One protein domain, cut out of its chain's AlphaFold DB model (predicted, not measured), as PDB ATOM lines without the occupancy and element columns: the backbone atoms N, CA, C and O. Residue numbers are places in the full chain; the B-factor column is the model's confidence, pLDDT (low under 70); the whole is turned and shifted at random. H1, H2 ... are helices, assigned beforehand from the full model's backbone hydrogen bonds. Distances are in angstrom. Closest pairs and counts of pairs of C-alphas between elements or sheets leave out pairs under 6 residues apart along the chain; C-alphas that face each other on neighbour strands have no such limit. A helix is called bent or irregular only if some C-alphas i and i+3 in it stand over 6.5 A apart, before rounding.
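What this domain is: This is residues 224 to 338 of the 340 residues of an uncharacterized protein of Leptospira barantonii (UniProt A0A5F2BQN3). H2, the arm H3a of bent H3, and H5 stand side by side as an up-and-down bundle, each running against the one before; the arm H3b and H1 pack along H2. At the other end from H3b, residues 330 to 338, of which 330 to 336 belong to H7, stick out. The 115 printed residues, with seven named helices, H1 to H7 in order, and no named strand, are all helix in class. The whole is only just loose, close to compact: radius of gyration of the C-alphas 16.3 A, spans 47 by 32 by 26 A.

How they stand to each other: Start at H1, residues 224 to 232, only just irregular, with C-alphas 228 and 231 6.9 A apart; it forms a hairpin with H2, residues 237 to 253, closest at C-alphas Val 230 and Lys 240, 6.2 A. H3, residues 262 to 289, one helix by its hydrogen bonds, is bent: C-alphas 277 and 280 are 7.1 A apart, and H3a, 262 to 277, itself irregular with C-alphas 268 and 271 6.6 A apart, meets H3b, 280 to 289, at a steep tilt of 39 degrees. H2 and H3a form a hairpin, closest at C-alphas Ile 251 and Met 272, 6.5 A. H3b touches H1, closest at C-alphas Ser 231 and Ile 286, 4.7 A. H4, residues 301 to 304, and H5, residues 306 to 321, only just touch, with 3 pairs of C-alphas within 8 A, and only at the corner. Residues 312 to 319 of H5 touch H3a, opposite ways at a shallow tilt of 28 degrees, closest at C-alphas Met 272 and Phe 319, 6.4 A. H6, residues 323 to 326, touches H3a; H7, residues 328 to 336, is about perpendicular to H3a at 78 degrees. Every O i to N i+4 pair is within hydrogen-bond range in H2, H3b and H5; H1 has 3 of 5, H3a 9 of 12, H7 4 of 5, and H4 and H6 are too short for one.

Where its parts are: Find C-alpha 224 at (-71.000, 45.530, -32.734), where H1 begins, and C-alpha 336 at (-49.794, 42.051, -23.755), where H7 ends. H2 is 24.4 A long, H3a 22.2 A, H5 22.7 A.

The domain as a whole: The C-alphas farthest apart, Thr 294 and Lys 338, are 49.4 A apart. The printed part has no cut, the link H3 to H4 is long, and no printed residue is under 70 in pLDDT.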
ATOM      1  N   ALA A 224     -70.626  44.428 -33.621       97.81
ATOM      2  CA  ALA A 224     -71.000  45.530 -32.734       97.81
ATOM      3  C   ALA A 224     -71.458  46.766 -33.525       97.81
ATOM      4  O   ALA A 224     -72.529  47.312 -33.257       97.81
ATOM      5  N   GLY A 225     -70.690  47.161 -34.546       96.94
ATOM      6  CA  GLY A 225     -71.037  48.272 -35.433       96.94
ATOM      7  C   GLY A 225     -72.318  48.018 -36.227       96.94
ATOM      8  O   GLY A 225     -73.133  48.925 -36.391       96.94
ATOM      9  N   TYR A 226     -72.545  46.785 -36.684       97.88
ATOM     10  CA  TYR A 226     -73.805  46.403 -37.313       97.88
ATOM     11  C   TYR A 226     -74.980  46.576 -36.345       97.88
ATOM     12  O   TYR A 226     -75.902  47.326 -36.654       97.88
ATOM     13  N   LEU A 227     -74.921  45.949 -35.165       97.94
ATOM     14  CA  LEU A 227     -75.982  45.990 -34.153       97.94
ATOM     15  C   LEU A 227     -76.302  47.422 -33.707       97.94
ATOM     16  O   LEU A 227     -77.474  47.766 -33.574       97.94
ATOM     17  N   TYR A 228     -75.278  48.261 -33.539       95.62
ATOM     18  CA  TYR A 228     -75.443  49.674 -33.197       95.62
ATOM     19  C   TYR A 228     -76.249  50.446 -34.252       95.62
ATOM     20  O   TYR A 228     -77.120  51.237 -33.908       95.62
ATOM     21  N   ASN A 229     -76.005  50.184 -35.539       97.00
ATOM     22  CA  ASN A 229     -76.594  50.956 -36.634       97.00
ATOM     23  C   ASN A 229     -77.983  50.472 -37.084       97.00
ATOM     24  O   ASN A 229     -78.656  51.189 -37.828       97.00
ATOM     25  N   VAL A 230     -78.450  49.293 -36.653       97.19
ATOM     26  CA  VAL A 230     -79.764  48.767 -37.079       97.19
ATOM     27  C   VAL A 230     -80.906  49.733 -36.730       97.19
ATOM     28  O   VAL A 230     -81.833  49.892 -37.531       97.19
ATOM     29  N   SER A 231     -80.844  50.426 -35.585       94.56
ATOM     30  CA  SER A 231     -81.863  51.419 -35.204       94.56
ATOM     31  C   SER A 231     -81.924  52.610 -36.163       94.56
ATOM     32  O   SER A 231     -83.010  53.149 -36.370       94.56
ATOM     33  N   GLU A 232     -80.814  52.959 -36.814       95.00
ATOM     34  CA  GLU A 232     -80.686  54.130 -37.693       95.00
ATOM     35  C   GLU A 232     -81.081  53.850 -39.148       95.00
ATOM     36  O   GLU A 232     -81.297  54.771 -39.940       95.00
ATOM     37  N   PHE A 233     -81.216  52.579 -39.537       95.81
ATOM     38  CA  PHE A 233     -81.626  52.240 -40.896       95.81
ATOM     39  C   PHE A 233     -83.047  52.735 -41.196       95.81
ATOM     40  O   PHE A 233     -83.955  52.665 -40.363       95.81
ATOM     41  N   LYS A 234     -83.261  53.219 -42.424       95.88
ATOM     42  CA  LYS A 234     -84.570  53.681 -42.917       95.88
ATOM     43  C   LYS A 234     -85.461  52.494 -43.303       95.88
ATOM     44  O   LYS A 234     -85.792  52.315 -44.468       95.88
ATOM     45  N   LEU A 235     -85.791  51.675 -42.310       96.88
ATOM     46  CA  LEU A 235     -86.585  50.452 -42.415       96.88
ATOM     47  C   LEU A 235     -87.719  50.471 -41.384       96.88
ATOM     48  O   LEU A 235     -87.649  51.193 -40.380       96.88
ATOM     49  N   SER A 236     -88.747  49.659 -41.620       98.00
ATOM     50  CA  SER A 236     -89.813  49.419 -40.645       98.00
ATOM     51  C   SER A 236     -89.279  48.759 -39.371       98.00
ATOM     52  O   SER A 236     -88.160  48.239 -39.320       98.00
ATOM     53  N   TYR A 237     -90.087  48.796 -38.314       97.44
ATOM     54  CA  TYR A 237     -89.773  48.126 -37.055       97.44
ATOM     55  C   TYR A 237     -89.569  46.618 -37.265       97.44
ATOM     56  O   TYR A 237     -88.560  46.059 -36.838       97.44
ATOM     57  N   GLU A 238     -90.484  45.976 -37.988       97.50
ATOM     58  CA  GLU A 238     -90.467  44.541 -38.250       97.50
ATOM     59  C   GLU A 238     -89.218  44.135 -39.039       97.50
ATOM     60  O   GLU A 238     -88.553  43.169 -38.674       97.50
ATOM     61  N   GLU A 239     -88.836  44.898 -40.067       98.12
ATOM     62  CA  GLU A 239     -87.614  44.640 -40.840       98.12
ATOM     63  C   GLU A 239     -86.352  44.720 -39.970       98.12
ATOM     64  O   GLU A 239     -85.490  43.844 -40.061       98.12
ATOM     65  N   LYS A 240     -86.255  45.716 -39.078       98.38
ATOM     66  CA  LYS A 240     -85.124  45.849 -38.142       98.38
ATOM     67  C   LYS A 240     -85.047  44.674 -37.170       98.38
ATOM     68  O   LYS A 240     -83.973  44.113 -36.965       98.38
ATOM     69  N   MET A 241     -86.180  44.248 -36.617       97.88
ATOM     70  CA  MET A 241     -86.225  43.083 -35.731       97.88
ATOM     71  C   MET A 241     -85.847  41.790 -36.468       97.88
ATOM     72  O   MET A 241     -85.094  40.970 -35.938       97.88
ATOM     73  N   GLN A 242     -86.288  41.627 -37.719       97.62
ATOM     74  CA  GLN A 242     -85.896  40.489 -38.555       97.62
ATOM     75  C   GLN A 242     -84.398  40.480 -38.878       97.62
ATOM     76  O   GLN A 242     -83.800  39.410 -38.952       97.62
ATOM     77  N   MET A 243     -83.761  41.643 -39.023       98.25
ATOM     78  CA  MET A 243     -82.308  41.746 -39.193       98.25
ATOM     79  C   MET A 243     -81.539  41.209 -37.973       98.25
ATOM     80  O   MET A 243     -80.611  40.409 -38.136       98.25
ATOM     81  N   ILE A 244     -81.968  41.566 -36.756       98.19
ATOM     82  CA  ILE A 244     -81.393  41.036 -35.508       98.19
ATOM     83  C   ILE A 244     -81.592  39.518 -35.423       98.19
ATOM     84  O   ILE A 244     -80.632  38.777 -35.208       98.19
ATOM     85  N   LEU A 245     -82.818  39.037 -35.662       97.94
ATOM     86  CA  LEU A 245     -83.144  37.611 -35.607       97.94
ATOM     87  C   LEU A 245     -82.382  36.793 -36.662       97.94
ATOM     88  O   LEU A 245     -81.906  35.695 -36.374       97.94
ATOM     89  N   LYS A 246     -82.238  37.316 -37.882       97.88
ATOM     90  CA  LYS A 246     -81.466  36.670 -38.949       97.88
ATOM     91  C   LYS A 246     -80.000  36.525 -38.552       97.88
ATOM     92  O   LYS A 246     -79.447  35.444 -38.724       97.88
ATOM     93  N   THR A 247     -79.408  37.577 -37.993       98.19
ATOM     94  CA  THR A 247     -78.017  37.568 -37.519       98.19
ATOM     95  C   THR A 247     -77.826  36.536 -36.409       98.19
ATOM     96  O   THR A 247     -76.929  35.701 -36.491       98.19
ATOM     97  N   LEU A 248     -78.729  36.509 -35.422       98.44
ATOM     98  CA  LEU A 248     -78.738  35.496 -34.361       98.44
ATOM     99  C   LEU A 248     -78.798  34.073 -34.927       98.44
ATOM    100  O   LEU A 248     -78.020  33.205 -34.539       98.44
ATOM    101  N   ASN A 249     -79.707  33.831 -35.872       97.94
ATOM    102  CA  ASN A 249     -79.862  32.520 -36.492       97.94
ATOM    103  C   ASN A 249     -78.636  32.103 -37.303       97.94
ATOM    104  O   ASN A 249     -78.287  30.927 -37.274       97.94
ATOM    105  N   GLN A 250     -77.981  33.043 -37.989       97.44
ATOM    106  CA  GLN A 250     -76.733  32.779 -38.703       97.44
ATOM    107  C   GLN A 250     -75.640  32.320 -37.736       97.44
ATOM    108  O   GLN A 250     -75.079  31.249 -37.953       97.44
ATOM    109  N   ILE A 251     -75.431  33.051 -36.636       97.88
ATOM    110  CA  ILE A 251     -74.445  32.705 -35.601       97.88
ATOM    111  C   ILE A 251     -74.741  31.326 -34.990       97.88
ATOM    112  O   ILE A 251     -73.839  30.507 -34.853       97.88
ATOM    113  N   ILE A 252     -76.004  31.033 -34.658       96.75
ATOM    114  CA  ILE A 252     -76.406  29.723 -34.107       96.75
ATOM    115  C   ILE A 252     -76.161  28.586 -35.109       96.75
ATOM    116  O   ILE A 252     -75.829  27.472 -34.712       96.75
ATOM    117  N   SER A 253     -76.378  28.841 -36.401       95.50
ATOM    118  CA  SER A 253     -76.253  27.825 -37.450       95.50
ATOM    119  C   SER A 253     -74.814  27.552 -37.889       95.50
ATOM    120  O   SER A 253     -74.588  26.598 -38.634       95.50
ATOM    121  N   GLU A 254     -73.860  28.385 -37.474       94.69
ATOM    122  CA  GLU A 254     -72.472  28.256 -37.894       94.69
ATOM    123  C   GLU A 254     -71.820  27.031 -37.224       94.69
ATOM    124  O   GLU A 254     -71.800  26.927 -35.995       94.69
ATOM    125  N   PRO A 255     -71.307  26.061 -38.004       92.44
ATOM    126  CA  PRO A 255     -70.715  24.858 -37.442       92.44
ATOM    127  C   PRO A 255     -69.392  25.178 -36.737       92.44
ATOM    128  O   PRO A 255     -68.495  25.797 -37.313       92.44
ATOM    129  N   LEU A 256     -69.250  24.696 -35.502       93.81
ATOM    130  CA  LEU A 256     -68.022  24.838 -34.726       93.81
ATOM    131  C   LEU A 256     -66.953  23.847 -35.200       93.81
ATOM    132  O   LEU A 256     -67.215  22.654 -35.367       93.81
ATOM    133  N   ASP A 257     -65.732  24.343 -35.387       90.44
ATOM    134  CA  ASP A 257     -64.576  23.521 -35.727       90.44
ATOM    135  C   ASP A 257     -63.896  23.012 -34.451       90.44
ATOM    136  O   ASP A 257     -63.025  23.650 -33.862       90.44
ATOM    137  N   GLU A 258     -64.269  21.810 -34.020       88.50
ATOM    138  CA  GLU A 258     -63.689  21.174 -32.831       88.50
ATOM    139  C   GLU A 258     -62.218  20.753 -32.996       88.50
ATOM    140  O   GLU A 258     -61.576  20.381 -32.013       88.50
ATOM    141  N   LYS A 259     -61.662  20.793 -34.215       90.62
ATOM    142  CA  LYS A 259     -60.296  20.326 -34.511       90.62
ATOM    143  C   LYS A 259     -59.350  21.433 -34.974       90.62
ATOM    144  O   LYS A 259     -58.160  21.162 -35.139       90.62
ATOM    145  N   GLY A 260     -59.866  22.638 -35.197       89.25
ATOM    146  CA  GLY A 260     -59.082  23.811 -35.557       89.25
ATOM    147  C   GLY A 260     -58.068  24.194 -34.479       89.25
ATOM    148  O   GLY A 260     -58.153  23.773 -33.324       89.25
ATOM    149  N   ASP A 261     -57.088  25.016 -34.850       94.81
ATOM    150  CA  ASP A 261     -56.173  25.588 -33.866       94.81
ATOM    151  C   ASP A 261     -56.914  26.529 -32.890       94.81
ATOM    152  O   ASP A 261     -57.975  27.068 -33.230       94.81
ATOM    153  N   PRO A 262     -56.352  26.784 -31.692       94.81
ATOM    154  CA  PRO A 262     -57.036  27.560 -30.660       94.81
ATOM    155  C   PRO A 262     -57.496  28.956 -31.102       94.81
ATOM    156  O   PRO A 262     -58.516  29.435 -30.614       94.81
ATOM    157  N   TRP A 263     -56.782  29.611 -32.026       95.12
ATOM    158  CA  TRP A 263     -57.180  30.925 -32.532       95.12
ATOM    159  C   TRP A 263     -58.397  30.826 -33.454       95.12
ATOM    160  O   TRP A 263     -59.334  31.616 -33.331       95.12
ATOM    161  N   ASN A 264     -58.417  29.852 -34.364       94.81
ATOM    162  CA  ASN A 264     -59.577  29.621 -35.222       94.81
ATOM    163  C   ASN A 264     -60.817  29.211 -34.415       94.81
ATOM    164  O   ASN A 264     -61.892  29.752 -34.661       94.81
ATOM    165  N   GLN A 265     -60.653  28.370 -33.392       95.75
ATOM    166  CA  GLN A 265     -61.735  28.019 -32.467       95.75
ATOM    167  C   GLN A 265     -62.254  29.233 -31.696       95.75
ATOM    168  O   GLN A 265     -63.459  29.450 -31.600       95.75
ATOM    169  N   TYR A 266     -61.348  30.059 -31.175       97.12
ATOM    170  CA  TYR A 266     -61.688  31.293 -30.476       97.12
ATOM    171  C   TYR A 266     -62.506  32.252 -31.351       97.12
ATOM    172  O   TYR A 266     -63.548  32.748 -30.918       97.12
ATOM    173  N   LYS A 267     -62.088  32.466 -32.607       95.69
ATOM    174  CA  LYS A 267     -62.794  33.345 -33.552       95.69
ATOM    175  C   LYS A 267     -64.238  32.924 -33.822       95.69
ATOM    176  O   LYS A 267     -65.048  33.796 -34.094       95.69
ATOM    177  N   GLN A 268     -64.572  31.636 -33.729       95.38
ATOM    178  CA  GLN A 268     -65.956  31.166 -33.890       95.38
ATOM    179  C   GLN A 268     -66.839  31.490 -32.676       95.38
ATOM    180  O   GLN A 268     -68.057  31.580 -32.793       95.38
ATOM    181  N   ILE A 269     -66.238  31.680 -31.498       97.19
ATOM    182  CA  ILE A 269     -66.957  31.917 -30.241       97.19
ATOM    183  C   ILE A 269     -67.132  33.414 -29.947       97.19
ATOM    184  O   ILE A 269     -68.130  33.815 -29.347       97.19
ATOM    185  N   VAL A 270     -66.206  34.265 -30.399       98.06
ATOM    186  CA  VAL A 270     -66.271  35.724 -30.190       98.06
ATOM    187  C   VAL A 270     -67.564  36.370 -30.728       98.06
ATOM    188  O   VAL A 270     -68.149  37.174 -29.993       98.06
ATOM    189  N   PRO A 271     -68.080  36.038 -31.930       98.25
ATOM    190  CA  PRO A 271     -69.359  36.565 -32.408       98.25
ATOM    191  C   PRO A 271     -70.538  36.185 -31.510       98.25
ATOM    192  O   PRO A 271     -71.412  37.017 -31.271       98.25
ATOM    193  N   MET A 272     -70.539  34.967 -30.948       98.50
ATOM    194  CA  MET A 272     -71.575  34.517 -30.008       98.50
ATOM    195  C   MET A 272     -71.585  35.392 -28.755       98.50
ATOM    196  O   MET A 272     -72.621  35.947 -28.390       98.50
ATOM    197  N   TYR A 273     -70.413  35.568 -28.137       98.25
ATOM    198  CA  TYR A 273     -70.260  36.421 -26.962       98.25
ATOM    199  C   TYR A 273     -70.661  37.870 -27.259       98.25
ATOM    200  O   TYR A 273     -71.440  38.469 -26.522       98.25
ATOM    201  N   SER A 274     -70.188  38.416 -28.380       98.44
ATOM    202  CA  SER A 274     -70.488  39.788 -28.802       98.44
ATOM    203  C   SER A 274     -71.984  40.002 -29.017       98.44
ATOM    204  O   SER A 274     -72.536  40.985 -28.531       98.44
ATOM    205  N   PHE A 275     -72.669  39.064 -29.677       98.62
ATOM    206  CA  PHE A 275     -74.115  39.148 -29.862       98.62
ATOM    207  C   PHE A 275     -74.851  39.149 -28.519       98.62
ATOM    208  O   PHE A 275     -75.687  40.019 -28.286       98.62
ATOM    209  N   LEU A 276     -74.519  38.219 -27.616       98.06
ATOM    210  CA  LEU A 276     -75.151  38.124 -26.295       98.06
ATOM    211  C   LEU A 276     -74.955  39.402 -25.463       98.06
ATOM    212  O   LEU A 276     -75.880  39.824 -24.773       98.06
ATOM    213  N   GLN A 277     -73.783  40.039 -25.558       97.31
ATOM    214  CA  GLN A 277     -73.481  41.280 -24.838       97.31
ATOM    215  C   GLN A 277     -74.159  42.518 -25.445       97.31
ATOM    216  O   GLN A 277     -74.560  43.420 -24.710       97.31
ATOM    217  N   PHE A 278     -74.282  42.591 -26.773       97.94
ATOM    218  CA  PHE A 278     -74.665  43.830 -27.463       97.94
ATOM    219  C   PHE A 278     -76.108  43.855 -27.968       97.94
ATOM    220  O   PHE A 278     -76.730  44.921 -27.990       97.94
ATOM    221  N   ALA A 279     -76.671  42.706 -28.347       97.38
ATOM    222  CA  ALA A 279     -78.022  42.629 -28.896       97.38
ATOM    223  C   ALA A 279     -79.111  43.191 -27.964       97.38
ATOM    224  O   ALA A 279     -79.989  43.878 -28.488       97.38
ATOM    225  N   PRO A 280     -79.072  43.015 -26.621       95.50
ATOM    226  CA  PRO A 280     -80.087  43.597 -25.741       95.50
ATOM    227  C   PRO A 280     -80.228  45.113 -25.903       95.50
ATOM    228  O   PRO A 280     -81.344  45.624 -26.000       95.50
ATOM    229  N   GLN A 281     -79.105  45.834 -25.993       94.62
ATOM    230  CA  GLN A 281     -79.145  47.276 -26.215       94.62
ATOM    231  C   GLN A 281     -79.607  47.612 -27.636       94.62
ATOM    232  O   GLN A 281     -80.385  48.545 -27.809       94.62
ATOM    233  N   ALA A 282     -79.163  46.867 -28.650       96.25
ATOM    234  CA  ALA A 282     -79.587  47.101 -30.030       96.25
ATOM    235  C   ALA A 282     -81.110  46.957 -30.195       96.25
ATOM    236  O   ALA A 282     -81.751  47.806 -30.813       96.25
ATOM    237  N   ILE A 283     -81.703  45.930 -29.577       96.81
ATOM    238  CA  ILE A 283     -83.155  45.712 -29.562       96.81
ATOM    239  C   ILE A 283     -83.851  46.871 -28.843       96.81
ATOM    240  O   ILE A 283     -84.753  47.489 -29.407       96.81
ATOM    241  N   ARG A 284     -83.360  47.259 -27.660       94.38
ATOM    242  CA  ARG A 284     -83.875  48.421 -26.923       94.38
ATOM    243  C   ARG A 284     -83.808  49.720 -27.739       94.38
ATOM    244  O   ARG A 284     -84.730  50.536 -27.665       94.38
ATOM    245  N   ASN A 285     -82.744  49.932 -28.512       93.81
ATOM    246  CA  ASN A 285     -82.605  51.099 -29.385       93.81
ATOM    247  C   ASN A 285     -83.678  51.085 -30.484       93.81
ATOM    248  O   ASN A 285     -84.340  52.101 -30.687       93.81
ATOM    249  N   ILE A 286     -83.905  49.938 -31.138       96.88
ATOM    250  CA  ILE A 286     -84.979  49.759 -32.134       96.88
ATOM    251  C   ILE A 286     -86.349  50.049 -31.506       96.88
ATOM    252  O   ILE A 286     -87.130  50.819 -32.067       96.88
ATOM    253  N   ASP A 287     -86.627  49.483 -30.332       95.88
ATOM    254  CA  ASP A 287     -87.885  49.697 -29.617       95.88
ATOM    255  C   ASP A 287     -88.091  51.175 -29.260       95.88
ATOM    256  O   ASP A 287     -89.192  51.709 -29.392       95.88
ATOM    257  N   THR A 288     -87.023  51.858 -28.840       92.88
ATOM    258  CA  THR A 288     -87.052  53.278 -28.472       92.88
ATOM    259  C   THR A 288     -87.394  54.157 -29.670       92.88
ATOM    260  O   THR A 288     -88.340  54.938 -29.593       92.88
ATOM    261  N   VAL A 289     -86.682  54.014 -30.796       94.69
ATOM    262  CA  VAL A 289     -86.899  54.870 -31.983       94.69
ATOM    263  C   VAL A 289     -88.260  54.638 -32.648       94.69
ATOM    264  O   VAL A 289     -88.747  55.499 -33.377       94.69
ATOM    265  N   HIS A 290     -88.893  53.493 -32.379       95.25
ATOM    266  CA  HIS A 290     -90.232  53.139 -32.862       95.25
ATOM    267  C   HIS A 290     -91.328  53.269 -31.793       95.25
ATOM    268  O   HIS A 290     -92.447  52.800 -32.007       95.25
ATOM    269  N   ASN A 291     -91.038  53.920 -30.659       92.62
ATOM    270  CA  ASN A 291     -91.989  54.179 -29.570       92.62
ATOM    271  C   ASN A 291     -92.683  52.909 -29.026       92.62
ATOM    272  O   ASN A 291     -93.865  52.930 -28.683       92.62
ATOM    273  N   LYS A 292     -91.956  51.789 -28.956       92.12
ATOM    274  CA  LYS A 292     -92.434  50.508 -28.403       92.12
ATOM    275  C   LYS A 292     -92.223  50.382 -26.892       92.12
ATOM    276  O   LYS A 292     -92.822  49.513 -26.270       92.12
ATOM    277  N   ILE A 293     -91.421  51.265 -26.294       88.50
ATOM    278  CA  ILE A 293     -91.162  51.297 -24.848       88.50
ATOM    279  C   ILE A 293     -92.011  52.389 -24.198       88.50
ATOM    280  O   ILE A 293     -91.799  53.574 -24.443       88.50
ATOM    281  N   THR A 294     -92.941  51.995 -23.328       80.69
ATOM    282  CA  THR A 294     -93.758  52.940 -22.546       80.69
ATOM    283  C   THR A 294     -93.005  53.507 -21.340       80.69
ATOM    284  O   THR A 294     -93.175  54.676 -21.011       80.69
ATOM    285  N   ASP A 295     -92.155  52.700 -20.698       83.25
ATOM    286  CA  ASP A 295     -91.331  53.107 -19.555       83.25
ATOM    287  C   ASP A 295     -89.879  52.659 -19.753       83.25
ATOM    288  O   ASP A 295     -89.540  51.480 -19.638       83.25
ATOM    289  N   GLN A 296     -89.014  53.626 -20.052       80.31
ATOM    290  CA  GLN A 296     -87.584  53.408 -20.271       80.31
ATOM    291  C   GLN A 296     -86.853  52.900 -19.022       80.31
ATOM    292  O   GLN A 296     -85.789  52.289 -19.143       80.31
ATOM    293  N   SER A 297     -87.403  53.126 -17.831       81.31
ATOM    294  CA  SER A 297     -86.790  52.705 -16.569       81.31
ATOM    295  C   SER A 297     -87.069  51.234 -16.253       81.31
ATOM    296  O   SER A 297     -86.309  50.619 -15.514       81.31
ATOM    297  N   ASN A 298     -88.128  50.663 -16.838       82.00
ATOM    298  CA  ASN A 298     -88.611  49.304 -16.572       82.00
ATOM    299  C   ASN A 298     -88.603  48.417 -17.831       82.00
ATOM    300  O   ASN A 298     -89.436  47.520 -17.980       82.00
ATOM    301  N   TYR A 299     -87.677  48.675 -18.758       86.50
ATOM    302  CA  TYR A 299     -87.504  47.849 -19.953       86.50
ATOM    303  C   TYR A 299     -87.126  46.406 -19.579       86.50
ATOM    304  O   TYR A 299     -86.168  46.181 -18.843       86.50
ATOM    305  N   ASP A 300     -87.867  45.436 -20.116       89.31
ATOM    306  CA  ASP A 300     -87.711  44.009 -19.822       89.31
ATOM    307  C   ASP A 300     -87.774  43.211 -21.131       89.31
ATOM    308  O   ASP A 300     -88.855  42.927 -21.660       89.31
ATOM    309  N   LEU A 301     -86.595  42.888 -21.668       92.19
ATOM    310  CA  LEU A 301     -86.437  42.178 -22.937       92.19
ATOM    311  C   LEU A 301     -87.204  40.836 -22.965       92.19
ATOM    312  O   LEU A 301     -87.967  40.639 -23.911       92.19
ATOM    313  N   PRO A 302     -87.092  39.943 -21.955       94.88
ATOM    314  CA  PRO A 302     -87.891  38.718 -21.879       94.88
ATOM    315  C   PRO A 302     -89.405  38.916 -22.030       94.88
ATOM    316  O   PRO A 302     -90.067  38.093 -22.659       94.88
ATOM    317  N   LYS A 303     -89.970  39.984 -21.451       92.44
ATOM    318  CA  LYS A 303     -91.417  40.248 -21.531       92.44
ATOM    319  C   LYS A 303     -91.832  40.855 -22.865       92.44
ATOM    320  O   LYS A 303     -92.917  40.556 -23.351       92.44
ATOM    321  N   GLN A 304     -91.003  41.734 -23.423       91.88
ATOM    322  CA  GLN A 304     -91.331  42.468 -24.645       91.88
ATOM    323  C   GLN A 304     -91.055  41.650 -25.912       91.88
ATOM    324  O   GLN A 304     -91.799  41.761 -26.882       91.88
ATOM    325  N   HIS A 305     -90.031  40.791 -25.882       95.25
ATOM    326  CA  HIS A 305     -89.579  39.988 -27.022       95.25
ATOM    327  C   HIS A 305     -89.322  38.523 -26.628       95.25
ATOM    328  O   HIS A 305     -88.187  38.049 -26.740       95.25
ATOM    329  N   PRO A 306     -90.346  37.776 -26.173       95.88
ATOM    330  CA  PRO A 306     -90.165  36.436 -25.610       95.88
ATOM    331  C   PRO A 306     -89.522  35.442 -26.589       95.88
ATOM    332  O   PRO A 306     -88.627  34.698 -26.195       95.88
ATOM    333  N   ASP A 307     -89.910  35.463 -27.867       95.38
ATOM    334  CA  ASP A 307     -89.376  34.536 -28.875       95.38
ATOM    335  C   ASP A 307     -87.904  34.821 -29.202       95.38
ATOM    336  O   ASP A 307     -87.078  33.908 -29.290       95.38
ATOM    337  N   LEU A 308     -87.551  36.102 -29.348       96.25
ATOM    338  CA  LEU A 308     -86.171  36.516 -29.595       96.25
ATOM    339  C   LEU A 308     -85.293  36.220 -28.378       96.25
ATOM    340  O   LEU A 308     -84.186  35.707 -28.532       96.25
ATOM    341  N   TYR A 309     -85.802  36.484 -27.173       97.38
ATOM    342  CA  TYR A 309     -85.103  36.173 -25.934       97.38
ATOM    343  C   TYR A 309     -84.877  34.665 -25.773       97.38
ATOM    344  O   TYR A 309     -83.754  34.246 -25.506       97.38
ATOM    345  N   ALA A 310     -85.892  33.832 -26.026       97.25
ATOM    346  CA  ALA A 310     -85.742  32.377 -26.015       97.25
ATOM    347  C   ALA A 310     -84.648  31.911 -26.989       97.25
ATOM    348  O   ALA A 310     -83.833  31.053 -26.651       97.25
ATOM    349  N   ARG A 311     -84.564  32.535 -28.167       97.44
ATOM    350  CA  ARG A 311     -83.506  32.240 -29.136       97.44
ATOM    351  C   ARG A 311     -82.121  32.703 -28.678       97.44
ATOM    352  O   ARG A 311     -81.133  32.029 -28.956       97.44
ATOM    353  N   MET A 312     -82.026  33.821 -27.959       98.25
ATOM    354  CA  MET A 312     -80.772  34.249 -27.329       98.25
ATOM    355  C   MET A 312     -80.328  33.270 -26.237       98.25
ATOM    356  O   MET A 312     -79.137  32.992 -26.139       98.25
ATOM    357  N   LEU A 313     -81.261  32.678 -25.482       98.19
ATOM    358  CA  LEU A 313     -80.945  31.618 -24.516       98.19
ATOM    359  C   LEU A 313     -80.404  30.349 -25.191       98.19
ATOM    360  O   LEU A 313     -79.575  29.648 -24.611       98.19
ATOM    361  N   ASP A 314     -80.840  30.031 -26.414       98.06
ATOM    362  CA  ASP A 314     -80.240  28.935 -27.186       98.06
ATOM    363  C   ASP A 314     -78.777  29.238 -27.534       98.06
ATOM    364  O   ASP A 314     -77.912  28.380 -27.350       98.06
ATOM    365  N   LEU A 315     -78.482  30.467 -27.975       98.50
ATOM    366  CA  LEU A 315     -77.108  30.909 -28.224       98.50
ATOM    367  C   LEU A 315     -76.262  30.890 -26.942       98.50
ATOM    368  O   LEU A 315     -75.122  30.432 -26.973       98.50
ATOM    369  N   GLU A 316     -76.819  31.333 -25.815       98.25
ATOM    370  CA  GLU A 316     -76.144  31.306 -24.514       98.25
ATOM    371  C   GLU A 316     -75.754  29.881 -24.109       98.25
ATOM    372  O   GLU A 316     -74.623  29.657 -23.680       98.25
ATOM    373  N   LYS A 317     -76.635  28.891 -24.312       98.12
ATOM    374  CA  LYS A 317     -76.312  27.475 -24.059       98.12
ATOM    375  C   LYS A 317     -75.153  26.987 -24.927       98.12
ATOM    376  O   LYS A 317     -74.273  26.291 -24.421       98.12
ATOM    377  N   ILE A 318     -75.139  27.347 -26.214       97.56
ATOM    378  CA  ILE A 318     -74.051  26.983 -27.137       97.56
ATOM    379  C   ILE A 318     -72.738  27.630 -26.682       97.56
ATOM    380  O   ILE A 318     -71.721  26.940 -26.585       97.56
ATOM    381  N   PHE A 319     -72.762  28.924 -26.353       97.69
ATOM    382  CA  PHE A 319     -71.598  29.649 -25.847       97.69
ATOM    383  C   PHE A 319     -71.076  29.040 -24.538       97.69
ATOM    384  O   PHE A 319     -69.888  28.748 -24.432       97.69
ATOM    385  N   ALA A 320     -71.955  28.775 -23.569       97.38
ATOM    386  CA  ALA A 320     -71.591  28.197 -22.277       97.38
ATOM    387  C   ALA A 320     -70.943  26.812 -22.421       97.38
ATOM    388  O   ALA A 320     -69.941  26.531 -21.766       97.38
ATOM    389  N   ALA A 321     -71.450  25.973 -23.332       96.94
ATOM    390  CA  ALA A 321     -70.845  24.677 -23.645       96.94
ATOM    391  C   ALA A 321     -69.439  24.792 -24.271       96.94
ATOM    392  O   ALA A 321     -68.683  23.823 -24.268       96.94
ATOM    393  N   ASN A 322     -69.077  25.971 -24.785       96.44
ATOM    394  CA  ASN A 322     -67.835  26.239 -25.510       96.44
ATOM    395  C   ASN A 322     -66.959  27.319 -24.853       96.44
ATOM    396  O   ASN A 322     -65.998  27.793 -25.465       96.44
ATOM    397  N   ILE A 323     -67.245  27.693 -23.602       95.44
ATOM    398  CA  ILE A 323     -66.598  28.824 -22.921       95.44
ATOM    399  C   ILE A 323     -65.074  28.672 -22.798       95.44
ATOM    400  O   ILE A 323     -64.343  29.661 -22.795       95.44
ATOM    401  N   GLU A 324     -64.562  27.441 -22.762       94.69
ATOM    402  CA  GLU A 324     -63.120  27.170 -22.701       94.69
ATOM    403  C   GLU A 324     -62.366  27.723 -23.917       94.69
ATOM    404  O   GLU A 324     -61.256  28.230 -23.769       94.69
ATOM    405  N   LYS A 325     -62.983  27.721 -25.106       95.69
ATOM    406  CA  LYS A 325     -62.392  28.303 -26.322       95.69
ATOM    407  C   LYS A 325     -62.235  29.823 -26.189       95.69
ATOM    408  O   LYS A 325     -61.266  30.389 -26.687       95.69
ATOM    409  N   TYR A 326     -63.136  30.480 -25.454       95.06
ATOM    410  CA  TYR A 326     -63.064  31.918 -25.180       95.06
ATOM    411  C   TYR A 326     -61.890  32.291 -24.256       95.06
ATOM    412  O   TYR A 326     -61.349  33.393 -24.350       95.06
ATOM    413  N   LYS A 327     -61.400  31.356 -23.423       92.69
ATOM    414  CA  LYS A 327     -60.246  31.592 -22.529       92.69
ATOM    415  C   LYS A 327     -58.931  31.869 -23.267       92.69
ATOM    416  O   LYS A 327     -57.980  32.332 -22.636       92.69
ATOM    417  N   PHE A 328     -58.874  31.658 -24.587       94.38
ATOM    418  CA  PHE A 328     -57.763  32.118 -25.425       94.38
ATOM    419  C   PHE A 328     -57.456  33.612 -25.211       94.38
ATOM    420  O   PHE A 328     -56.283  34.001 -25.184       94.38
ATOM    421  N   LEU A 329     -58.488  34.437 -24.986       95.75
ATOM    422  CA  LEU A 329     -58.343  35.866 -24.705       95.75
ATOM    423  C   LEU A 329     -57.412  36.125 -23.515       95.75
ATOM    424  O   LEU A 329     -56.480  36.916 -23.636       95.75
ATOM    425  N   GLN A 330     -57.592  35.412 -22.397       93.50
ATOM    426  CA  GLN A 330     -56.764  35.607 -21.204       93.50
ATOM    427  C   GLN A 330     -55.282  35.362 -21.508       93.50
ATOM    428  O   GLN A 330     -54.426  36.144 -21.103       93.50
ATOM    429  N   GLY A 331     -54.973  34.306 -22.266       92.56
ATOM    430  CA  GLY A 331     -53.602  34.005 -22.676       92.56
ATOM    431  C   GLY A 331     -52.982  35.099 -23.550       92.56
ATOM    432  O   GLY A 331     -51.775  35.333 -23.475       92.56
ATOM    433  N   THR A 332     -53.793  35.785 -24.359       92.69
ATOM    434  CA  THR A 332     -53.357  36.953 -25.135       92.69
ATOM    435  C   THR A 332     -53.135  38.163 -24.231       92.69
ATOM    436  O   THR A 332     -52.062  38.763 -24.283       92.69
ATOM    437  N   LEU A 333     -54.074  38.467 -23.333       93.75
ATOM    438  CA  LEU A 333     -53.958  39.582 -22.389       93.75
ATOM    439  C   LEU A 333     -52.716  39.463 -21.502       93.75
ATOM    440  O   LEU A 333     -51.970  40.429 -21.367       93.75
ATOM    441  N   GLU A 334     -52.419  38.277 -20.970       92.62
ATOM    442  CA  GLU A 334     -51.210  38.056 -20.162       92.62
ATOM    443  C   GLU A 334     -49.908  38.278 -20.945       92.62
ATOM    444  O   GLU A 334     -48.896  38.667 -20.366       92.62
ATOM    445  N   LYS A 335     -49.908  38.071 -22.268       91.81
ATOM    446  CA  LYS A 335     -48.753  38.412 -23.115       91.81
ATOM    447  C   LYS A 335     -48.643  39.918 -23.324       91.81
ATOM    448  O   LYS A 335     -47.537  40.439 -23.279       91.81
ATOM    449  N   LEU A 336     -49.767  40.603 -23.532       93.06
ATOM    450  CA  LEU A 336     -49.794  42.051 -23.755       93.06
ATOM    451  C   LEU A 336     -49.462  42.852 -22.491       93.06
ATOM    452  O   LEU A 336     -48.885  43.926 -22.602       93.06
ATOM    453  N   LYS A 337     -49.753  42.313 -21.299       90.31
ATOM    454  CA  LYS A 337     -49.355  42.907 -20.009       90.31
ATOM    455  C   LYS A 337     -47.839  42.934 -19.783       90.31
ATOM    456  O   LYS A 337     -47.391  43.617 -18.865       90.31
ATOM    457  N   LYS A 338     -47.051  42.173 -20.552       85.56
ATOM    458  CA  LYS A 338     -45.594  42.138 -20.390       85.56
ATOM    459  C   LYS A 338     -44.981  43.432 -20.908       85.56
ATOM    460  O   LYS A 338     -45.185  43.813 -22.059       85.56
TER     461      LYS A 338